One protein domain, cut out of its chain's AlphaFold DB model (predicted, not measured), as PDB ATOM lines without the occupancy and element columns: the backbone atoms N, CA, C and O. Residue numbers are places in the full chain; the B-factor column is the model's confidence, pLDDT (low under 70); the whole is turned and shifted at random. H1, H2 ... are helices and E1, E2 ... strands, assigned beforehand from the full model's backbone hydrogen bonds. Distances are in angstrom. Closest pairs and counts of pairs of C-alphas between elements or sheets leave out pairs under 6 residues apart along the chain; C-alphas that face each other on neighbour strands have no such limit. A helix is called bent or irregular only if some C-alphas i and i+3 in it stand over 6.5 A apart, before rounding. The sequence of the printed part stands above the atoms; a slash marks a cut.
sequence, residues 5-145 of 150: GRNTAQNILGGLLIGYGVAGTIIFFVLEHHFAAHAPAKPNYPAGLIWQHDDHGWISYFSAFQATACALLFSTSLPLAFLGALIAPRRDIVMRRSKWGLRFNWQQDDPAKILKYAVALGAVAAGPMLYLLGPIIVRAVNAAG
ATOM      1  N   GLY A   5     -27.237  -9.055  -6.769       62.34
ATOM      2  CA  GLY A   5     -27.651  -9.272  -8.167       62.34
ATOM      3  C   GLY A   5     -26.566  -9.880  -9.067       62.34
ATOM      4  O   GLY A   5     -26.841 -10.800  -9.835       62.34
ATOM      5  N   ARG A   6     -25.316  -9.407  -8.945       67.12
ATOM      6  CA  ARG A   6     -24.187  -9.899  -9.756       67.12
ATOM      7  C   ARG A   6     -23.875 -11.365  -9.449       67.12
ATOM      8  O   ARG A   6     -23.665 -12.149 -10.369       67.12
ATOM      9  N   ASN A   7     -23.920 -11.733  -8.172       75.19
ATOM     10  CA  ASN A   7     -23.651 -13.095  -7.725       75.19
ATOM     11  C   ASN A   7     -24.758 -14.056  -8.187       75.19
ATOM     12  O   ASN A   7     -24.466 -15.170  -8.613       75.19
ATOM     13  N   THR A   8     -26.025 -13.626  -8.188       80.62
ATOM     14  CA  THR A   8     -27.135 -14.429  -8.727       80.62
ATOM     15  C   THR A   8     -26.994 -14.675 -10.228       80.62
ATOM     16  O   THR A   8     -27.122 -15.815 -10.666       80.62
ATOM     17  N   ALA A   9     -26.674 -13.644 -11.017       84.25
ATOM     18  CA  ALA A   9     -26.469 -13.801 -12.457       84.25
ATOM     19  C   ALA A   9     -25.302 -14.754 -12.773       84.25
ATOM     20  O   ALA A   9     -25.436 -15.630 -13.623       84.25
ATOM     21  N   GLN A  10     -24.189 -14.643 -12.041       83.94
ATOM     22  CA  GLN A  10     -23.041 -15.547 -12.179       83.94
ATOM     23  C   GLN A  10     -23.376 -16.992 -11.792       83.94
ATOM     24  O   GLN A  10     -22.931 -17.914 -12.466       83.94
ATOM     25  N   ASN A  11     -24.202 -17.204 -10.761       84.38
ATOM     26  CA  ASN A  11     -24.696 -18.537 -10.405       84.38
ATOM     27  C   ASN A  11     -25.550 -19.159 -11.507       84.38
ATOM     28  O   ASN A  11     -25.399 -20.340 -11.806       84.38
ATOM     29  N   ILE A  12     -26.449 -18.371 -12.098       88.00
ATOM     30  CA  ILE A  12     -27.333 -18.854 -13.161       88.00
ATOM     31  C   ILE A  12     -26.511 -19.175 -14.408       88.00
ATOM     32  O   ILE A  12     -26.588 -20.291 -14.910       88.00
ATOM     33  N   LEU A  13     -25.686 -18.235 -14.878       89.56
ATOM     34  CA  LEU A  13     -24.865 -18.429 -16.074       89.56
ATOM     35  C   LEU A  13     -23.837 -19.545 -15.879       89.56
ATOM     36  O   LEU A  13     -23.744 -20.438 -16.715       89.56
ATOM     37  N   GLY A  14     -23.111 -19.536 -14.759       88.00
ATOM     38  CA  GLY A  14     -22.142 -20.578 -14.430       88.00
ATOM     39  C   GLY A  14     -22.801 -21.951 -14.345       88.00
ATOM     40  O   GLY A  14     -22.315 -22.902 -14.951       88.00
ATOM     41  N   GLY A  15     -23.953 -22.049 -13.677       89.19
ATOM     42  CA  GLY A  15     -24.706 -23.295 -13.578       89.19
ATOM     43  C   GLY A  15     -25.202 -23.801 -14.928       89.19
ATOM     44  O   GLY A  15     -24.981 -24.964 -15.245       89.19
ATOM     45  N   LEU A  16     -25.801 -22.934 -15.748       92.31
ATOM     46  CA  LEU A  16     -26.267 -23.292 -17.091       92.31
ATOM     47  C   LEU A  16     -25.125 -23.810 -17.968       92.31
ATOM     48  O   LEU A  16     -25.280 -24.845 -18.609       92.31
ATOM     49  N   LEU A  17     -23.979 -23.124 -17.961       92.69
ATOM     50  CA  LEU A  17     -22.796 -23.509 -18.734       92.69
ATOM     51  C   LEU A  17     -22.207 -24.845 -18.269       92.69
ATOM     52  O   LEU A  17     -21.897 -25.693 -19.103       92.69
ATOM     53  N   ILE A  18     -22.105 -25.061 -16.953       92.75
ATOM     54  CA  ILE A  18     -21.676 -26.348 -16.383       92.75
ATOM     55  C   ILE A  18     -22.649 -27.452 -16.798       92.75
ATOM     56  O   ILE A  18     -22.222 -28.485 -17.307       92.75
ATOM     57  N   GLY A  19     -23.949 -27.235 -16.594       91.19
ATOM     58  CA  GLY A  19     -24.989 -28.212 -16.901       91.19
ATOM     59  C   GLY A  19     -25.005 -28.592 -18.375       91.19
ATOM     60  O   GLY A  19     -24.955 -29.777 -18.701       91.19
ATOM     61  N   TYR A  20     -24.999 -27.590 -19.255       92.81
ATOM     62  CA  TYR A  20     -24.923 -27.786 -20.699       92.81
ATOM     63  C   TYR A  20     -23.638 -28.509 -21.098       92.81
ATOM     64  O   TYR A  20     -23.692 -29.483 -21.840       92.81
ATOM     65  N   GLY A  21     -22.484 -28.064 -20.601       90.94
ATOM     66  CA  GLY A  21     -21.197 -28.632 -20.982       90.94
ATOM     67  C   GLY A  21     -21.022 -30.083 -20.535       90.94
ATOM     68  O   GLY A  21     -20.575 -30.926 -21.311       90.94
ATOM     69  N   VAL A  22     -21.449 -30.419 -19.314       91.81
ATOM     70  CA  VAL A  22     -21.431 -31.804 -18.820       91.81
ATOM     71  C   VAL A  22     -22.419 -32.671 -19.601       91.81
ATOM     72  O   VAL A  22     -22.029 -33.718 -20.113       91.81
ATOM     73  N   ALA A  23     -23.673 -32.234 -19.743       92.25
ATOM     74  CA  ALA A  23     -24.685 -33.000 -20.468       92.25
ATOM     75  C   ALA A  23     -24.320 -33.174 -21.948       92.25
ATOM     76  O   ALA A  23     -24.429 -34.276 -22.469       92.25
ATOM     77  N   GLY A  24     -23.822 -32.125 -22.601       88.81
ATOM     78  CA  GLY A  24     -23.338 -32.166 -23.980       88.81
ATOM     79  C   GLY A  24     -22.171 -33.135 -24.161       88.81
ATOM     80  O   GLY A  24     -22.152 -33.879 -25.134       88.81
ATOM     81  N   THR A  25     -21.255 -33.207 -23.190       88.31
ATOM     82  CA  THR A  25     -20.147 -34.178 -23.213       88.31
ATOM     83  C   THR A  25     -20.653 -35.615 -23.053       88.31
ATOM     84  O   THR A  25     -20.195 -36.512 -23.754       88.31
ATOM     85  N   ILE A  26     -21.632 -35.853 -22.175       89.44
ATOM     86  CA  ILE A  26     -22.266 -37.176 -22.042       89.44
ATOM     87  C   ILE A  26     -22.996 -37.548 -23.339       89.44
ATOM     88  O   ILE A  26     -22.825 -38.659 -23.835       89.44
ATOM     89  N   ILE A  27     -23.772 -36.622 -23.907       87.19
ATOM     90  CA  ILE A  27     -24.478 -36.819 -25.179       87.19
ATOM     91  C   ILE A  27     -23.484 -37.142 -26.295       87.19
ATOM     92  O   ILE A  27     -23.751 -38.050 -27.073       87.19
ATOM     93  N   PHE A  28     -22.338 -36.460 -26.346       87.06
ATOM     94  CA  PHE A  28     -21.260 -36.773 -27.281       87.06
ATOM     95  C   PHE A  28     -20.825 -38.237 -27.163       87.06
ATOM     96  O   PHE A  28     -20.937 -38.963 -28.140       87.06
ATOM     97  N   PHE A  29     -20.427 -38.706 -25.975       86.69
ATOM     98  CA  PHE A  29     -19.985 -40.099 -25.806       86.69
ATOM     99  C   PHE A  29     -21.078 -41.119 -26.143       86.69
ATOM    100  O   PHE A  29     -20.791 -42.171 -26.710       86.69
ATOM    101  N   VAL A  30     -22.336 -40.813 -25.814       86.50
ATOM    102  CA  VAL A  30     -23.478 -41.670 -26.157       86.50
ATOM    103  C   VAL A  30     -23.676 -41.736 -27.672       86.50
ATOM    104  O   VAL A  30     -23.840 -42.830 -28.209       86.50
ATOM    105  N   LEU A  31     -23.652 -40.594 -28.366       82.38
ATOM    106  CA  LEU A  31     -23.792 -40.538 -29.822       82.38
ATOM    107  C   LEU A  31     -22.621 -41.218 -30.524       82.38
ATOM    108  O   LEU A  31     -22.859 -42.001 -31.436       82.38
ATOM    109  N   GLU A  32     -21.397 -40.975 -30.067       82.69
ATOM    110  CA  GLU A  32     -20.185 -41.590 -30.603       82.69
ATOM    111  C   GLU A  32     -20.272 -43.115 -30.513       82.69
ATOM    112  O   GLU A  32     -20.145 -43.813 -31.516       82.69
ATOM    113  N   HIS A  33     -20.618 -43.641 -29.333       82.81
ATOM    114  CA  HIS A  33     -20.774 -45.078 -29.132       82.81
ATOM    115  C   HIS A  33     -21.904 -45.666 -29.990       82.81
ATOM    116  O   HIS A  33     -21.736 -46.714 -30.618       82.81
ATOM    117  N   HIS A  34     -23.054 -44.987 -30.061       82.06
ATOM    118  CA  HIS A  34     -24.174 -45.435 -30.889       82.06
ATOM    119  C   HIS A  34     -23.851 -45.403 -32.383       82.06
ATOM    120  O   HIS A  34     -24.251 -46.321 -33.100       82.06
ATOM    121  N   PHE A  35     -23.154 -44.377 -32.866       80.31
ATOM    122  CA  PHE A  35     -22.780 -44.273 -34.269       80.31
ATOM    123  C   PHE A  35     -21.701 -45.285 -34.629       80.31
ATOM    124  O   PHE A  35     -21.885 -45.996 -35.614       80.31
ATOM    125  N   ALA A  36     -20.650 -45.430 -33.819       76.69
ATOM    126  CA  ALA A  36     -19.605 -46.427 -34.036       76.69
ATOM    127  C   ALA A  36     -20.177 -47.854 -34.108       76.69
ATOM    128  O   ALA A  36     -19.815 -48.619 -34.999       76.69
ATOM    129  N   ALA A  37     -21.147 -48.192 -33.251       79.62
ATOM    130  CA  ALA A  37     -21.787 -49.510 -33.254       79.62
ATOM    131  C   ALA A  37     -22.580 -49.834 -34.540       79.62
ATOM    132  O   ALA A  37     -22.796 -51.007 -34.842       79.62
ATOM    133  N   HIS A  38     -23.024 -48.820 -35.291       78.88
ATOM    134  CA  HIS A  38     -23.840 -48.991 -36.505       78.88
ATOM    135  C   HIS A  38     -23.131 -48.514 -37.780       78.88
ATOM    136  O   HIS A  38     -23.728 -48.532 -38.860       78.88
ATOM    137  N   ALA A  39     -21.881 -48.066 -37.673       77.31
ATOM    138  CA  ALA A  39     -21.144 -47.534 -38.803       77.31
ATOM    139  C   ALA A  39     -20.760 -48.666 -39.770       77.31
ATOM    140  O   ALA A  39     -20.243 -49.704 -39.349       77.31
ATOM    141  N   PRO A  40     -20.997 -48.506 -41.081       81.62
ATOM    142  CA  PRO A  40     -20.583 -49.504 -42.048       81.62
ATOM    143  C   PRO A  40     -19.054 -49.517 -42.175       81.62
ATOM    144  O   PRO A  40     -18.409 -48.473 -42.230       81.62
ATOM    145  N   ALA A  41     -18.479 -50.712 -42.323       81.75
ATOM    146  CA  ALA A  41     -17.047 -50.904 -42.593       81.75
ATOM    147  C   ALA A  41     -16.644 -50.558 -44.045       81.75
ATOM    148  O   ALA A  41     -15.487 -50.688 -44.439       81.75
ATOM    149  N   LYS A  42     -17.613 -50.169 -44.880       82.44
ATOM    150  CA  LYS A  42     -17.425 -49.757 -46.276       82.44
ATOM    151  C   LYS A  42     -18.204 -48.463 -46.530       82.44
ATOM    152  O   LYS A  42     -19.271 -48.296 -45.937       82.44
ATOM    153  N   PRO A  43     -17.735 -47.592 -47.438       81.75
ATOM    154  CA  PRO A  43     -18.445 -46.362 -47.755       81.75
ATOM    155  C   PRO A  43     -19.820 -46.680 -48.356       81.75
ATOM    156  O   PRO A  43     -19.947 -47.525 -49.247       81.75
ATOM    157  N   ASN A  44     -20.854 -45.989 -47.878       81.50
ATOM    158  CA  ASN A  44     -22.227 -46.103 -48.366       81.50
ATOM    159  C   ASN A  44     -22.677 -44.745 -48.922       81.50
ATOM    160  O   ASN A  44     -23.246 -43.914 -48.212       81.50
ATOM    161  N   TYR A  45     -22.397 -44.529 -50.211       79.12
ATOM    162  CA  TYR A  45     -22.710 -43.288 -50.923       79.12
ATOM    163  C   TYR A  45     -24.205 -42.924 -50.906       79.12
ATOM    164  O   TYR A  45     -24.498 -41.765 -50.614       79.12
ATOM    165  N   PRO A  46     -25.159 -43.856 -51.139       79.25
ATOM    166  CA  PRO A  46     -26.589 -43.556 -51.022       79.25
ATOM    167  C   PRO A  46     -27.004 -42.995 -49.658       79.25
ATOM    168  O   PRO A  46     -27.896 -42.154 -49.586       79.25
ATOM    169  N   ALA A  47     -26.353 -43.441 -48.581       72.12
ATOM    170  CA  ALA A  47     -26.606 -42.961 -47.223       72.12
ATOM    171  C   ALA A  47     -25.740 -41.745 -46.828       72.12
ATOM    172  O   ALA A  47     -25.847 -41.257 -45.706       72.12
ATOM    173  N   GLY A  48     -24.862 -41.261 -47.717       74.50
ATOM    174  CA  GLY A  48     -23.928 -40.166 -47.430       74.50
ATOM    175  C   GLY A  48     -22.823 -40.515 -46.422       74.50
ATOM    176  O   GLY A  48     -22.190 -39.607 -45.886       74.50
ATOM    177  N   LEU A  49     -22.591 -41.806 -46.156       78.12
ATOM    178  CA  LEU A  49     -21.587 -42.318 -45.216       78.12
ATOM    179  C   LEU A  49     -20.266 -42.543 -45.958       78.12
ATOM    180  O   LEU A  49     -19.961 -43.653 -46.394       78.12
ATOM    181  N   ILE A  50     -19.535 -41.455 -46.185       80.12
ATOM    182  CA  ILE A  50     -18.336 -41.429 -47.040       80.12
ATOM    183  C   ILE A  50     -17.079 -40.957 -46.307       80.12
ATOM    184  O   ILE A  50     -15.987 -41.084 -46.852       80.12
ATOM    185  N   TRP A  51     -17.216 -40.426 -45.091       75.69
ATOM    186  CA  TRP A  51     -16.087 -39.928 -44.312       75.69
ATOM    187  C   TRP A  51     -15.476 -41.046 -43.491       75.69
ATOM    188  O   TRP A  51     -16.151 -41.625 -42.648       75.69
ATOM    189  N   GLN A  52     -14.209 -41.338 -43.764       78.94
ATOM    190  CA  GLN A  52     -13.456 -42.369 -43.069       78.94
ATOM    191  C   GLN A  52     -13.105 -41.908 -41.651       78.94
ATOM    192  O   GLN A  52     -12.579 -40.811 -41.476       78.94
ATOM    193  N   HIS A  53     -13.351 -42.765 -40.669       76.19
ATOM    194  CA  HIS A  53     -12.882 -42.617 -39.299       76.19
ATOM    195  C   HIS A  53     -12.130 -43.891 -38.914       76.19
ATOM    196  O   HIS A  53     -12.654 -44.999 -39.066       76.19
ATOM    197  N   ASP A  54     -10.871 -43.725 -38.515       77.38
ATOM    198  CA  ASP A  54      -9.966 -44.813 -38.152       77.38
ATOM    199  C   ASP A  54      -9.795 -44.828 -36.636       77.38
ATOM    200  O   ASP A  54      -9.133 -43.954 -36.074       77.38
ATOM    201  N   ASP A  55     -10.403 -45.821 -35.992       71.25
ATOM    202  CA  ASP A  55     -10.262 -46.037 -34.561       71.25
ATOM    203  C   ASP A  55      -9.420 -47.296 -34.323       71.25
ATOM    204  O   ASP A  55      -9.863 -48.432 -34.513       71.25
ATOM    205  N   HIS A  56      -8.149 -47.100 -33.967       77.06
ATOM    206  CA  HIS A  56      -7.192 -48.175 -33.683       77.06
ATOM    207  C   HIS A  56      -7.056 -49.244 -34.794       77.06
ATOM    208  O   HIS A  56      -6.867 -50.430 -34.503       77.06
ATOM    209  N   GLY A  57      -7.122 -48.842 -36.067       74.25
ATOM    210  CA  GLY A  57      -7.028 -49.740 -37.221       74.25
ATOM    211  C   GLY A  57      -8.377 -50.297 -37.687       74.25
ATOM    212  O   GLY A  57      -8.418 -51.065 -38.653       74.25
ATOM    213  N   TRP A  58      -9.477 -49.917 -37.030       73.88
ATOM    214  CA  TRP A  58     -10.834 -50.198 -37.482       73.88
ATOM    215  C   TRP A  58     -11.377 -49.008 -38.259       73.88
ATOM    216  O   TRP A  58     -11.670 -47.948 -37.709       73.88
ATOM    217  N   ILE A  59     -11.543 -49.212 -39.564       78.38
ATOM    218  CA  ILE A  59     -12.074 -48.193 -40.460       78.38
ATOM    219  C   ILE A  59     -13.602 -48.262 -40.475       78.38
ATOM    220  O   ILE A  59     -14.193 -49.264 -40.890       78.38
ATOM    221  N   SER A  60     -14.234 -47.161 -40.087       79.81
ATOM    222  CA  SER A  60     -15.678 -46.944 -40.143       79.81
ATOM    223  C   SER A  60     -16.002 -45.720 -41.005       79.81
ATOM    224  O   SER A  60     -15.142 -44.869 -41.232       79.81
ATOM    225  N   TYR A  61     -17.220 -45.651 -41.549       77.00
ATOM    226  CA  TYR A  61     -17.637 -44.537 -42.403       77.00
ATOM    227  C   TYR A  61     -18.835 -43.786 -41.822       77.00
ATOM    228  O   TYR A  61     -19.898 -44.367 -41.598       77.00
ATOM    229  N   PHE A  62     -18.685 -42.474 -41.657       79.50
ATOM    230  CA  PHE A  62     -19.711 -41.569 -41.142       79.50
ATOM    231  C   PHE A  62     -20.165 -40.553 -42.190       79.50
ATOM    232  O   PHE A  62     -19.544 -40.358 -43.241       79.50
ATOM    233  N   SER A  63     -21.285 -39.884 -41.910       75.94
ATOM    234  CA  SER A  63     -21.696 -38.720 -42.696       75.94
ATOM    235  C   SER A  63     -20.905 -37.476 -42.291       75.94
ATOM    236  O   SER A  63     -20.536 -37.306 -41.129       75.94
ATOM    237  N   ALA A  64     -20.715 -36.550 -43.238       68.50
ATOM    238  CA  ALA A  64     -20.069 -35.256 -42.978       68.50
ATOM    239  C   ALA A  64     -20.760 -34.486 -41.840       68.50
ATOM    240  O   ALA A  64     -20.128 -33.783 -41.055       68.50
ATOM    241  N   PHE A  65     -22.085 -34.638 -41.758       70.69
ATOM    242  CA  PHE A  65     -22.902 -34.055 -40.707       70.69
ATOM    243  C   PHE A  65     -22.571 -34.649 -39.336       70.69
ATOM    244  O   PHE A  65     -22.365 -33.889 -38.398       70.69
ATOM    245  N   GLN A  66     -22.497 -35.979 -39.226       73.12
ATOM    246  CA  GLN A  66     -22.177 -36.661 -37.968       73.12
ATOM    247  C   GLN A  66     -20.776 -36.298 -37.476       73.12
ATOM    248  O   GLN A  66     -20.650 -35.858 -36.337       73.12
ATOM    249  N   ALA A  67     -19.764 -36.380 -38.345       72.38
ATOM    250  CA  ALA A  67     -18.386 -36.038 -37.989       72.38
ATOM    251  C   ALA A  67     -18.276 -34.588 -37.482       72.38
ATOM    252  O   ALA A  67     -17.768 -34.329 -36.392       72.38
ATOM    253  N   THR A  68     -18.859 -33.637 -38.219       72.75
ATOM    254  CA  THR A  68     -18.830 -32.215 -37.843       72.75
ATOM    255  C   THR A  68     -19.652 -31.934 -36.581       72.75
ATOM    256  O   THR A  68     -19.260 -31.109 -35.756       72.75
ATOM    257  N   ALA A  69     -20.786 -32.613 -36.389       76.31
ATOM    258  CA  ALA A  69     -21.607 -32.455 -35.191       76.31
ATOM    259  C   ALA A  69     -20.888 -32.971 -33.936       76.31
ATOM    260  O   ALA A  69     -20.841 -32.247 -32.942       76.31
ATOM    261  N   CYS A  70     -20.298 -34.170 -33.990       79.12
ATOM    262  CA  CYS A  70     -19.513 -34.754 -32.898       79.12
ATOM    263  C   CYS A  70     -18.314 -33.863 -32.539       79.12
ATOM    264  O   CYS A  70     -18.118 -33.520 -31.370       79.12
ATOM    265  N   ALA A  71     -17.592 -33.383 -33.552       78.38
ATOM    266  CA  ALA A  71     -16.485 -32.445 -33.412       78.38
ATOM    267  C   ALA A  71     -16.874 -31.142 -32.692       78.38
ATOM    268  O   ALA A  71     -16.205 -30.700 -31.752       78.38
ATOM    269  N   LEU A  72     -17.971 -30.510 -33.119       80.50
ATOM    270  CA  LEU A  72     -18.466 -29.271 -32.517       80.50
ATOM    271  C   LEU A  72     -18.971 -29.498 -31.094       80.50
ATOM    272  O   LEU A  72     -18.719 -28.680 -30.212       80.50
ATOM    273  N   LEU A  73     -19.663 -30.610 -30.862       85.25
ATOM    274  CA  LEU A  73     -20.124 -31.006 -29.539       85.25
ATOM    275  C   LEU A  73     -18.953 -31.110 -28.570       85.25
ATOM    276  O   LEU A  73     -18.936 -30.383 -27.581       85.25
ATOM    277  N   PHE A  74     -17.950 -31.923 -28.896       83.56
ATOM    278  CA  PHE A  74     -16.787 -32.137 -28.040       83.56
ATOM    279  C   PHE A  74     -15.985 -30.850 -27.808       83.56
ATOM    280  O   PHE A  74     -15.664 -30.499 -26.669       83.56
ATOM    281  N   SER A  75     -15.703 -30.106 -28.882       85.62
ATOM    282  CA  SER A  75     -14.905 -28.877 -28.811       85.62
ATOM    283  C   SER A  75     -15.603 -27.731 -28.079       85.62
ATOM    284  O   SER A  75     -14.922 -26.828 -27.599       85.62
ATOM    285  N   THR A  76     -16.934 -27.744 -27.953       86.12
ATOM    286  CA  THR A  76     -17.675 -26.675 -27.264       86.12
ATOM    287  C   THR A  76     -18.136 -27.081 -25.870       86.12
ATOM    288  O   THR A  76     -18.055 -26.270 -24.948       86.12
ATOM    289  N   SER A  77     -18.575 -28.323 -25.659       87.94
ATOM    290  CA  SER A  77     -19.174 -28.755 -24.393       87.94
ATOM    291  C   SER A  77     -18.168 -28.734 -23.242       87.94
ATOM    292  O   SER A  77     -18.458 -28.204 -22.166       87.94
ATOM    293  N   LEU A  78     -16.961 -29.245 -23.481       89.06
ATOM    294  CA  LEU A  78     -15.899 -29.340 -22.483       89.06
ATOM    295  C   LEU A  78     -15.410 -27.945 -22.051       89.06
ATOM    296  O   LEU A  78     -15.454 -27.645 -20.852       89.06
ATOM    297  N   PRO A  79     -15.042 -27.033 -22.976       91.25
ATOM    298  CA  PRO A  79     -14.666 -25.671 -22.604       91.25
ATOM    299  C   PRO A  79     -15.792 -24.882 -21.935       91.25
ATOM    300  O   PRO A  79     -15.518 -24.131 -21.000       91.25
ATOM    301  N   LEU A  80     -17.053 -25.065 -22.346       90.44
ATOM    302  CA  LEU A  80     -18.187 -24.398 -21.695       90.44
ATOM    303  C   LEU A  80     -18.387 -24.886 -20.256       90.44
ATOM    304  O   LEU A  80     -18.649 -24.062 -19.378       90.44
ATOM    305  N   ALA A  81     -18.188 -26.179 -19.982       89.94
ATOM    306  CA  ALA A  81     -18.222 -26.695 -18.614       89.94
ATOM    307  C   ALA A  81     -17.134 -26.047 -17.740       89.94
ATOM    308  O   ALA A  81     -17.422 -25.573 -16.636       89.94
ATOM    309  N   PHE A  82     -15.900 -25.968 -18.250       91.50
ATOM    310  CA  PHE A  82     -14.785 -25.318 -17.555       91.50
ATOM    311  C   PHE A  82     -15.018 -23.820 -17.346       91.50
ATOM    312  O   PHE A  82     -14.789 -23.307 -16.250       91.50
ATOM    313  N   LEU A  83     -15.516 -23.119 -18.365       90.56
ATOM    314  CA  LEU A  83     -15.846 -21.700 -18.280       90.56
ATOM    315  C   LEU A  83     -16.945 -21.449 -17.242       90.56
ATOM    316  O   LEU A  83     -16.834 -20.534 -16.427       90.56
ATOM    317  N   GLY A  84     -17.978 -22.292 -17.222       87.88
ATOM    318  CA  GLY A  84     -19.032 -22.230 -16.219       87.88
ATOM    319  C   GLY A  84     -18.495 -22.438 -14.802       87.88
ATOM    320  O   GLY A  84     -18.843 -21.674 -13.902       87.88
ATOM    321  N   ALA A  85     -17.590 -23.402 -14.609       86.88
ATOM    322  CA  ALA A  85     -16.923 -23.644 -13.327       86.88
ATOM    323  C   ALA A  85     -16.009 -22.486 -12.894       86.88
ATOM    324  O   ALA A  85     -15.881 -22.220 -11.699       86.88
ATOM    325  N   LEU A  86     -15.397 -21.783 -13.850       88.00
ATOM    326  CA  LEU A  86     -14.559 -20.614 -13.586       88.00
ATOM    327  C   LEU A  86     -15.387 -19.391 -13.159       88.00
ATOM    328  O   LEU A  86     -14.956 -18.637 -12.288       88.00
ATOM    329  N   ILE A  87     -16.559 -19.193 -13.773       85.44
ATOM    330  CA  ILE A  87     -17.458 -18.057 -13.503       85.44
ATOM    331  C   ILE A  87     -18.314 -18.296 -12.253       85.44
ATOM    332  O   ILE A  87     -18.679 -17.336 -11.568       85.44
ATOM    333  N   ALA A  88     -18.657 -19.553 -11.958       81.38
ATOM    334  CA  ALA A  88     -19.459 -19.895 -10.795       81.38
ATOM    335  C   ALA A  88     -18.762 -19.412  -9.507       81.38
ATOM    336  O   ALA A  88     -17.575 -19.687  -9.300       81.38
ATOM    337  N   PRO A  89     -19.471 -18.688  -8.622       69.69
ATOM    338  CA  PRO A  89     -18.872 -18.188  -7.396       69.69
ATOM    339  C   PRO A  89     -18.413 -19.365  -6.535       69.69
ATOM    340  O   PRO A  89     -19.165 -20.304  -6.258       69.69
ATOM    341  N   ARG A  90     -17.145 -19.314  -6.121       68.81
ATOM    342  CA  ARG A  90     -16.564 -20.321  -5.234       68.81
ATOM    343  C   ARG A  90     -17.251 -20.230  -3.877       68.81
ATOM    344  O   ARG A  90     -17.539 -19.139  -3.394       68.81
ATOM    345  N   ARG A  91     -17.526 -21.380  -3.261       64.88
ATOM    346  CA  ARG A  91     -18.023 -21.406  -1.884       64.88
ATOM    347  C   ARG A  91     -16.937 -20.871  -0.959       64.88
ATOM    348  O   ARG A  91     -15.882 -21.492  -0.843       64.88
ATOM    349  N   ASP A  92     -17.224 -19.766  -0.284       62.84
ATOM    350  CA  ASP A  92     -16.347 -19.237   0.752       62.84
ATOM    351  C   ASP A  92     -16.417 -20.130   1.994       62.84
ATOM    352  O   ASP A  92     -17.471 -20.330   2.609       62.84
ATOM    353  N   ILE A  93     -15.268 -20.695   2.360       62.66
ATOM    354  CA  ILE A  93     -15.107 -21.475   3.582       62.66
ATOM    355  C   ILE A  93     -14.700 -20.505   4.689       62.66
ATOM    356  O   ILE A  93     -13.544 -20.089   4.775       62.66
ATOM    357  N   VAL A  94     -15.638 -20.152   5.567       69.19
ATOM    358  CA  VAL A  94     -15.313 -19.330   6.735       69.19
ATOM    359  C   VAL A  94     -14.756 -20.238   7.828       69.19
ATOM    360  O   VAL A  94     -15.494 -20.925   8.541       69.19
ATOM    361  N   MET A  95     -13.430 -20.240   7.974       66.50
ATOM    362  CA  MET A  95     -12.758 -20.839   9.126       66.50
ATOM    363  C   MET A  95     -12.978 -19.957  10.361       66.50
ATOM    364  O   MET A  95     -12.472 -18.837  10.438       66.50
ATOM    365  N   ARG A  96     -13.698 -20.465  11.366       72.75
ATOM    366  CA  ARG A  96     -13.757 -19.851  12.700       72.75
ATOM    367  C   ARG A  96     -12.928 -20.671  13.680       72.75
ATOM    368  O   ARG A  96     -13.221 -21.838  13.940       72.75
ATOM    369  N   ARG A  97     -11.901 -20.045  14.255       71.25
ATOM    370  CA  ARG A  97     -11.097 -20.636  15.330       71.25
ATOM    371  C   ARG A  97     -11.904 -20.575  16.634       71.25
ATOM    372  O   ARG A  97     -12.261 -19.494  17.089       71.25
ATOM    373  N   SER A  98     -12.237 -21.732  17.197       76.12
ATOM    374  CA  SER A  98     -12.900 -21.894  18.497       76.12
ATOM    375  C   SER A  98     -11.884 -22.382  19.535       76.12
ATOM    376  O   SER A  98     -10.893 -23.017  19.177       76.12
ATOM    377  N   LYS A  99     -12.149 -22.142  20.830       77.06
ATOM    378  CA  LYS A  99     -11.352 -22.674  21.957       77.06
ATOM    379  C   LYS A  99     -11.160 -24.200  21.908       77.06
ATOM    380  O   LYS A  99     -10.212 -24.698  22.494       77.06
ATOM    381  N   TRP A 100     -12.033 -24.911  21.194       77.69
ATOM    382  CA  TRP A 100     -12.044 -26.374  21.086       77.69
ATOM    383  C   TRP A 100     -11.670 -26.901  19.690       77.69
ATOM    384  O   TRP A 100     -11.833 -28.087  19.425       77.69
ATOM    385  N   GLY A 101     -11.207 -26.040  18.775       74.38
ATOM    386  CA  GLY A 101     -10.769 -26.450  17.436       74.38
ATOM    387  C   GLY A 101     -11.199 -25.508  16.310       74.38
ATOM    388  O   GLY A 101     -11.784 -24.446  16.528       74.38
ATOM    389  N   LEU A 102     -10.896 -25.900  15.075       76.38
ATOM    390  CA  LEU A 102     -11.310 -25.188  13.865       76.38
ATOM    391  C   LEU A 102     -12.734 -25.616  13.486       76.38
ATOM    392  O   LEU A 102     -12.982 -26.793  13.241       76.38
ATOM    393  N   ARG A 103     -13.677 -24.667  13.430       70.88
ATOM    394  CA  ARG A 103     -15.009 -24.890  12.854       70.88
ATOM    395  C   ARG A 103     -15.061 -24.303  11.453       70.88
ATOM    396  O   ARG A 103     -14.803 -23.116  11.257       70.88
ATOM    397  N   PHE A 104     -15.437 -25.143  10.503       68.31
ATOM    398  CA  PHE A 104     -15.721 -24.757   9.132       68.31
ATOM    399  C   PHE A 104     -17.221 -24.517   9.015       68.31
ATOM    400  O   PHE A 104     -17.998 -25.470   9.015       68.31
ATOM    401  N   ASN A 105     -17.634 -23.252   8.969       61.00
ATOM    402  CA  ASN A 105     -19.027 -22.920   8.699       61.00
ATOM    403  C   ASN A 105     -19.160 -22.518   7.235       61.00
ATOM    404  O   ASN A 105     -18.549 -21.550   6.783       61.00
ATOM    405  N   TRP A 106     -19.987 -23.265   6.512       58.53
ATOM    406  CA  TRP A 106     -20.437 -22.903   5.176       58.53
ATOM    407  C   TRP A 106     -21.385 -21.701   5.298       58.53
ATOM    408  O   TRP A 106     -22.345 -21.752   6.070       58.53
ATOM    409  N   GLN A 107     -21.089 -20.595   4.610       59.06
ATOM    410  CA  GLN A 107     -21.958 -19.415   4.625       59.06
ATOM    411  C   GLN A 107     -23.305 -19.741   3.960       59.06
ATOM    412  O   GLN A 107     -23.355 -20.302   2.872       59.06
ATOM    413  N   GLN A 108     -24.398 -19.399   4.646       49.81
ATOM    414  CA  GLN A 108     -25.762 -19.823   4.308       49.81
ATOM    415  C   GLN A 108     -26.451 -18.948   3.240       49.81
ATOM    416  O   GLN A 108     -27.517 -19.334   2.756       49.81
ATOM    417  N   ASP A 109     -25.827 -17.838   2.813       54.22
ATOM    418  CA  ASP A 109     -26.158 -17.103   1.572       54.22
ATOM    419  C   ASP A 109     -25.669 -17.899   0.351       54.22
ATOM    420  O   ASP A 109     -24.874 -17.450  -0.471       54.22
ATOM    421  N   ASP A 110     -26.082 -19.163   0.315       55.75
ATOM    422  CA  ASP A 110     -25.324 -20.227  -0.309       55.75
ATOM    423  C   ASP A 110     -25.646 -20.259  -1.817       55.75
ATOM    424  O   ASP A 110     -26.748 -20.691  -2.200       55.75
ATOM    425  N   PRO A 111     -24.713 -19.846  -2.706       57.97
ATOM    426  CA  PRO A 111     -24.878 -19.930  -4.166       57.97
ATOM    427  C   PRO A 111     -25.307 -21.332  -4.632       57.97
ATOM    428  O   PRO A 111     -25.939 -21.506  -5.675       57.97
ATOM    429  N   ALA A 112     -25.037 -22.334  -3.794       63.12
ATOM    430  CA  ALA A 112     -25.403 -23.730  -3.925       63.12
ATOM    431  C   ALA A 112     -26.846 -24.017  -4.353       63.12
ATOM    432  O   ALA A 112     -27.050 -24.961  -5.114       63.12
ATOM    433  N   LYS A 113     -27.855 -23.298  -3.839       71.69
ATOM    434  CA  LYS A 113     -29.253 -23.642  -4.160       71.69
ATOM    435  C   LYS A 113     -29.590 -23.269  -5.601       71.69
ATOM    436  O   LYS A 113     -30.070 -24.116  -6.342       71.69
ATOM    437  N   ILE A 114     -29.278 -22.037  -6.005       81.19
ATOM    438  CA  ILE A 114     -29.560 -21.533  -7.358       81.19
ATOM    439  C   ILE A 114     -28.685 -22.248  -8.388       81.19
ATOM    440  O   ILE A 114     -29.189 -22.665  -9.427       81.19
ATOM    441  N   LEU A 115     -27.402 -22.460  -8.072       83.06
ATOM    442  CA  LEU A 115     -26.466 -23.144  -8.960       83.06
ATOM    443  C   LEU A 115     -26.946 -24.557  -9.313       83.06
ATOM    444  O   LEU A 115     -26.924 -24.924 -10.479       83.06
ATOM    445  N   LYS A 116     -27.441 -25.336  -8.339       85.56
ATOM    446  CA  LYS A 116     -27.958 -26.694  -8.592       85.56
ATOM    447  C   LYS A 116     -29.124 -26.698  -9.583       85.56
ATOM    448  O   LYS A 116     -29.123 -27.508 -10.505       85.56
ATOM    449  N   TYR A 117     -30.091 -25.795  -9.412       89.38
ATOM    450  CA  TYR A 117     -31.222 -25.687 -10.339       89.38
ATOM    451  C   TYR A 117     -30.779 -25.196 -11.718       89.38
ATOM    452  O   TYR A 117     -31.259 -25.713 -12.720       89.38
ATOM    453  N   ALA A 118     -29.835 -24.255 -11.782       89.69
ATOM    454  CA  ALA A 118     -29.274 -23.777 -13.041       89.69
ATOM    455  C   ALA A 118     -28.489 -24.875 -13.783       89.69
ATOM    456  O   ALA A 118     -28.636 -25.007 -14.993       89.69
ATOM    457  N   VAL A 119     -27.723 -25.710 -13.069       89.81
ATOM    458  CA  VAL A 119     -27.052 -26.894 -13.636       89.81
ATOM    459  C   VAL A 119     -28.070 -27.892 -14.174       89.81
ATOM    460  O   VAL A 119     -27.940 -28.334 -15.313       89.81
ATOM    461  N   ALA A 120     -29.104 -28.218 -13.396       91.00
ATOM    462  CA  ALA A 120     -30.158 -29.121 -13.848       91.00
ATOM    463  C   ALA A 120     -30.875 -28.573 -15.094       91.00
ATOM    464  O   ALA A 120     -31.062 -29.299 -16.066       91.00
ATOM    465  N   LEU A 121     -31.208 -27.280 -15.098       92.81
ATOM    466  CA  LEU A 121     -31.834 -26.617 -16.239       92.81
ATOM    467  C   LEU A 121     -30.924 -26.636 -17.474       92.81
ATOM    468  O   LEU A 121     -31.398 -26.949 -18.561       92.81
ATOM    469  N   GLY A 122     -29.628 -26.358 -17.312       89.62
ATOM    470  CA  GLY A 122     -28.648 -26.403 -18.401       89.62
ATOM    471  C   GLY A 122     -28.494 -27.805 -18.987       89.62
ATOM    472  O   GLY A 122     -28.453 -27.963 -20.204       89.62
ATOM    473  N   ALA A 123     -28.487 -28.828 -18.130       91.12
ATOM    474  CA  ALA A 123     -28.416 -30.220 -18.560       91.12
ATOM    475  C   ALA A 123     -29.666 -30.650 -19.344       91.12
ATOM    476  O   ALA A 123     -29.550 -31.260 -20.404       91.12
ATOM    477  N   VAL A 124     -30.861 -30.284 -18.866       92.06
ATOM    478  CA  VAL A 124     -32.127 -30.569 -19.566       92.06
ATOM    479  C   VAL A 124     -32.220 -29.789 -20.880       92.06
ATOM    480  O   VAL A 124     -32.690 -30.327 -21.880       92.06
ATOM    481  N   ALA A 125     -31.742 -28.543 -20.907       89.62
ATOM    482  CA  ALA A 125     -31.752 -27.700 -22.100       89.62
ATOM    483  C   ALA A 125     -30.755 -28.154 -23.181       89.62
ATOM    484  O   ALA A 125     -30.956 -27.825 -24.349       89.62
ATOM    485  N   ALA A 126     -29.720 -28.927 -22.826       86.25
ATOM    486  CA  ALA A 126     -28.698 -29.379 -23.768       86.25
ATOM    487  C   ALA A 126     -29.295 -30.158 -24.948       86.25
ATOM    488  O   ALA A 126     -29.010 -29.829 -26.095       86.25
ATOM    489  N   GLY A 127     -30.179 -31.126 -24.690       81.69
ATOM    490  CA  GLY A 127     -30.823 -31.920 -25.745       81.69
ATOM    491  C   GLY A 127     -31.590 -31.061 -26.765       81.69
ATOM    492  O   GLY A 127     -31.248 -31.085 -27.949       81.69
ATOM    493  N   PRO A 128     -32.582 -30.256 -26.335       86.62
ATOM    494  CA  PRO A 128     -33.306 -29.345 -27.219       86.62
ATOM    495  C   PRO A 128     -32.407 -28.332 -27.938       86.62
ATOM    496  O   PRO A 128     -32.605 -28.092 -29.127       86.62
ATOM    497  N   MET A 129     -31.408 -27.752 -27.258       83.19
ATOM    498  CA  MET A 129     -30.474 -26.814 -27.895       83.19
ATOM    499  C   MET A 129     -29.673 -27.488 -29.005       83.19
ATOM    500  O   MET A 129     -29.561 -26.927 -30.090       83.19
ATOM    501  N   LEU A 130     -29.163 -28.696 -28.770       81.56
ATOM    502  CA  LEU A 130     -28.433 -29.456 -29.782       81.56
ATOM    503  C   LEU A 130     -29.330 -29.856 -30.952       81.56
ATOM    504  O   LEU A 130     -28.914 -29.749 -32.101       81.56
ATOM    505  N   TYR A 131     -30.575 -30.248 -30.679       81.94
ATOM    506  CA  TYR A 131     -31.537 -30.603 -31.720       81.94
ATOM    507  C   TYR A 131     -31.918 -29.404 -32.605       81.94
ATOM    508  O   TYR A 131     -31.978 -29.533 -33.826       81.94
ATOM    509  N   LEU A 132     -32.151 -28.234 -32.004       84.50
ATOM    510  CA  LEU A 132     -32.591 -27.035 -32.725       84.50
ATOM    511  C   LEU A 132     -31.430 -26.285 -33.391       84.50
ATOM    512  O   LEU A 132     -31.538 -25.871 -34.544       84.50
ATOM    513  N   LEU A 133     -30.323 -26.091 -32.670       81.75
ATOM    514  CA  LEU A 133     -29.197 -25.271 -33.123       81.75
ATOM    515  C   LEU A 133     -28.133 -26.092 -33.849       81.75
ATOM    516  O   LEU A 133     -27.484 -25.566 -34.752       81.75
ATOM    517  N   GLY A 134     -27.970 -27.373 -33.512       77.69
ATOM    518  CA  GLY A 134     -26.960 -28.248 -34.110       77.69
ATOM    519  C   GLY A 134     -27.027 -28.280 -35.640       77.69
ATOM    520  O   GLY A 134     -26.021 -27.976 -36.281       77.69
ATOM    521  N   PRO A 135     -28.197 -28.541 -36.260       80.25
ATOM    522  CA  PRO A 135     -28.316 -28.550 -37.714       80.25
ATOM    523  C   PRO A 135     -27.946 -27.221 -38.374       80.25
ATOM    524  O   PRO A 135     -27.344 -27.215 -39.446       80.25
ATOM    525  N   ILE A 136     -28.292 -26.101 -37.737       85.75
ATOM    526  CA  ILE A 136     -28.012 -24.756 -38.250       85.75
ATOM    527  C   ILE A 136     -26.506 -24.485 -38.200       85.75
ATOM    528  O   ILE A 136     -25.929 -24.070 -39.204       85.75
ATOM    529  N   ILE A 137     -25.865 -24.772 -37.063       80.56
ATOM    530  CA  ILE A 137     -24.427 -24.563 -36.869       80.56
ATOM    531  C   ILE A 137     -23.632 -25.457 -37.826       80.56
ATOM    532  O   ILE A 137     -22.767 -24.958 -38.537       80.56
ATOM    533  N   VAL A 138     -23.960 -26.749 -37.916       78.12
ATOM    534  CA  VAL A 138     -23.253 -27.683 -38.812       78.12
ATOM    535  C   VAL A 138     -23.410 -27.269 -40.274       78.12
ATOM    536  O   VAL A 138     -22.435 -27.285 -41.020       78.12
ATOM    537  N   ARG A 139     -24.608 -26.846 -40.703       79.62
ATOM    538  CA  ARG A 139     -24.805 -26.334 -42.069       79.62
ATOM    539  C   ARG A 139     -23.978 -25.081 -42.333       79.62
ATOM    540  O   ARG A 139     -23.399 -24.986 -43.406       79.62
ATOM    541  N   ALA A 140     -23.906 -24.153 -41.381       80.56
ATOM    542  CA  ALA A 140     -23.099 -22.942 -41.519       80.56
ATOM    543  C   ALA A 140     -21.595 -23.257 -41.603       80.56
ATOM    544  O   ALA A 140     -20.901 -22.713 -42.459       80.56
ATOM    545  N   VAL A 141     -21.105 -24.177 -40.768       75.50
ATOM    546  CA  VAL A 141     -19.699 -24.616 -40.743       75.50
ATOM    547  C   VAL A 141     -19.331 -25.357 -42.035       75.50
ATOM    548  O   VAL A 141     -18.331 -25.024 -42.672       75.50
ATOM    549  N   ASN A 142     -20.196 -26.260 -42.504       73.31
ATOM    550  CA  ASN A 142     -20.015 -26.948 -43.785       73.31
ATOM    551  C   ASN A 142     -20.096 -25.982 -44.978       73.31
ATOM    552  O   ASN A 142     -19.327 -26.118 -45.926       73.31
ATOM    553  N   ALA A 143     -20.991 -24.986 -44.940       75.00
ATOM    554  CA  ALA A 143     -21.091 -23.956 -45.979       75.00
ATOM    555  C   ALA A 143     -19.841 -23.063 -46.044       75.00
ATOM    556  O   ALA A 143     -19.502 -22.566 -47.115       75.00
ATOM    557  N   ALA A 144     -19.128 -22.901 -44.928       79.56
ATOM    558  CA  ALA A 144     -17.833 -22.227 -44.880       79.56
ATOM    559  C   ALA A 144     -16.664 -23.103 -45.381       79.56
ATOM    560  O   ALA A 144     -15.519 -22.658 -45.361       79.56
ATOM    561  N   GLY A 145     -16.925 -24.343 -45.819       69.00
ATOM    562  CA  GLY A 145     -15.902 -25.282 -46.292       69.00
ATOM    563  C   GLY A 145     -15.081 -25.928 -45.175       69.00
ATOM    564  O   GLY A 145     -14.087 -26.596 -45.454       69.00
TER     565      GLY A 145
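Overview. This is residues 5 to 145 of the 150 residues of an uncharacterized protein of Rhodospirillales bacterium 20-60-12 (UniProt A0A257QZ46). Start at Gly 5 and follow a long helix, H1, down the middle of an elongated body, with H2 packed along one side of it and the arm H3a of the bent helix H3 crossing it on the other. The strand hairpin E1 and E2 lies at one end, by the last residues of H1 and the first of H2; at the opposite end the hairpin E3 and E4 lengthens the model as a thin arm, its tip, residues 97 to 102, sticking out. The 141 printed residues hold three named helices and four named strands in the order H1, E1, E2, H2, E3, E4, H3, a mixed class; each sheet is an antiparallel pair. The whole is loose, with a radius of gyration of the C-alphas of 21.1 A and spans of 75 by 33 by 22 A.

Arrangement. Look first at H1, residues 5 to 38, and H2, residues 64 to 87: they touch, closest at the C-alphas of Gly 14 and Gly 84, 3.9 A apart, at a shallow tilt of 30 degrees, opposite ways. H3, residues 112 to 143, was assigned as one helix by its hydrogen bonds but is bent, with C-alphas 132 and 135 6.7 A apart; its arms H3a, 112 to 132, and H3b, 135 to 143, stand at a steep tilt of 59 degrees. Residues 8 to 24 of H1 touch H3a, closest at the C-alphas of Gly 19 and Val 119, 4.1 A apart, at a steep tilt of 44 degrees, the same way. H2 and H3a are only just apart, at 8.5 A. Residues 65 to 69 of H2 only just touch H3b, with 3 pairs of C-alphas within 8 A, the closest those of Ala 69 and Val 138 at 6.2 A. In the hairpin of E1, residues 49 to 55, and E2, residues 58 to 63, find N 53 and O 60 within hydrogen-bond range at 2.8 A. In the hairpin of E3, residues 93 to 98, and E4, residues 101 to 106, find N 98 and O 101 at 2.8 A. In H3b every O i to N i+4 pair is within hydrogen-bond range; H1 has 29 of 30, H2 18 of 20 and H3a 15 of 17.

Along the chain. Find C-alpha 5 at (-27.651, -9.272, -8.167); from there H1 runs 48.9 A to residue 38. E1 spans 16.0 A and E2 16.6 A, then H2 begins at C-alpha 64, (-20.069, -35.256, -42.978), and runs 34.2 A. E3 spans 15.1 A and E4 16.0 A. H3a runs 29.9 A, with a kink of 35 degrees near residue 125, and H3b 11.9 A, to C-alpha 143 at (-21.091, -23.956, -45.979).

Size, cuts and confidence. The two C-alphas farthest apart are those of Pro 46 and Lys 99, 77.4 A. The printed part has no cut and no long link. The mean pLDDT of the printed part is 79.7; look for values under 70 at residues 5 to 6, 64, 89 to 95, 104 to 112 and 145.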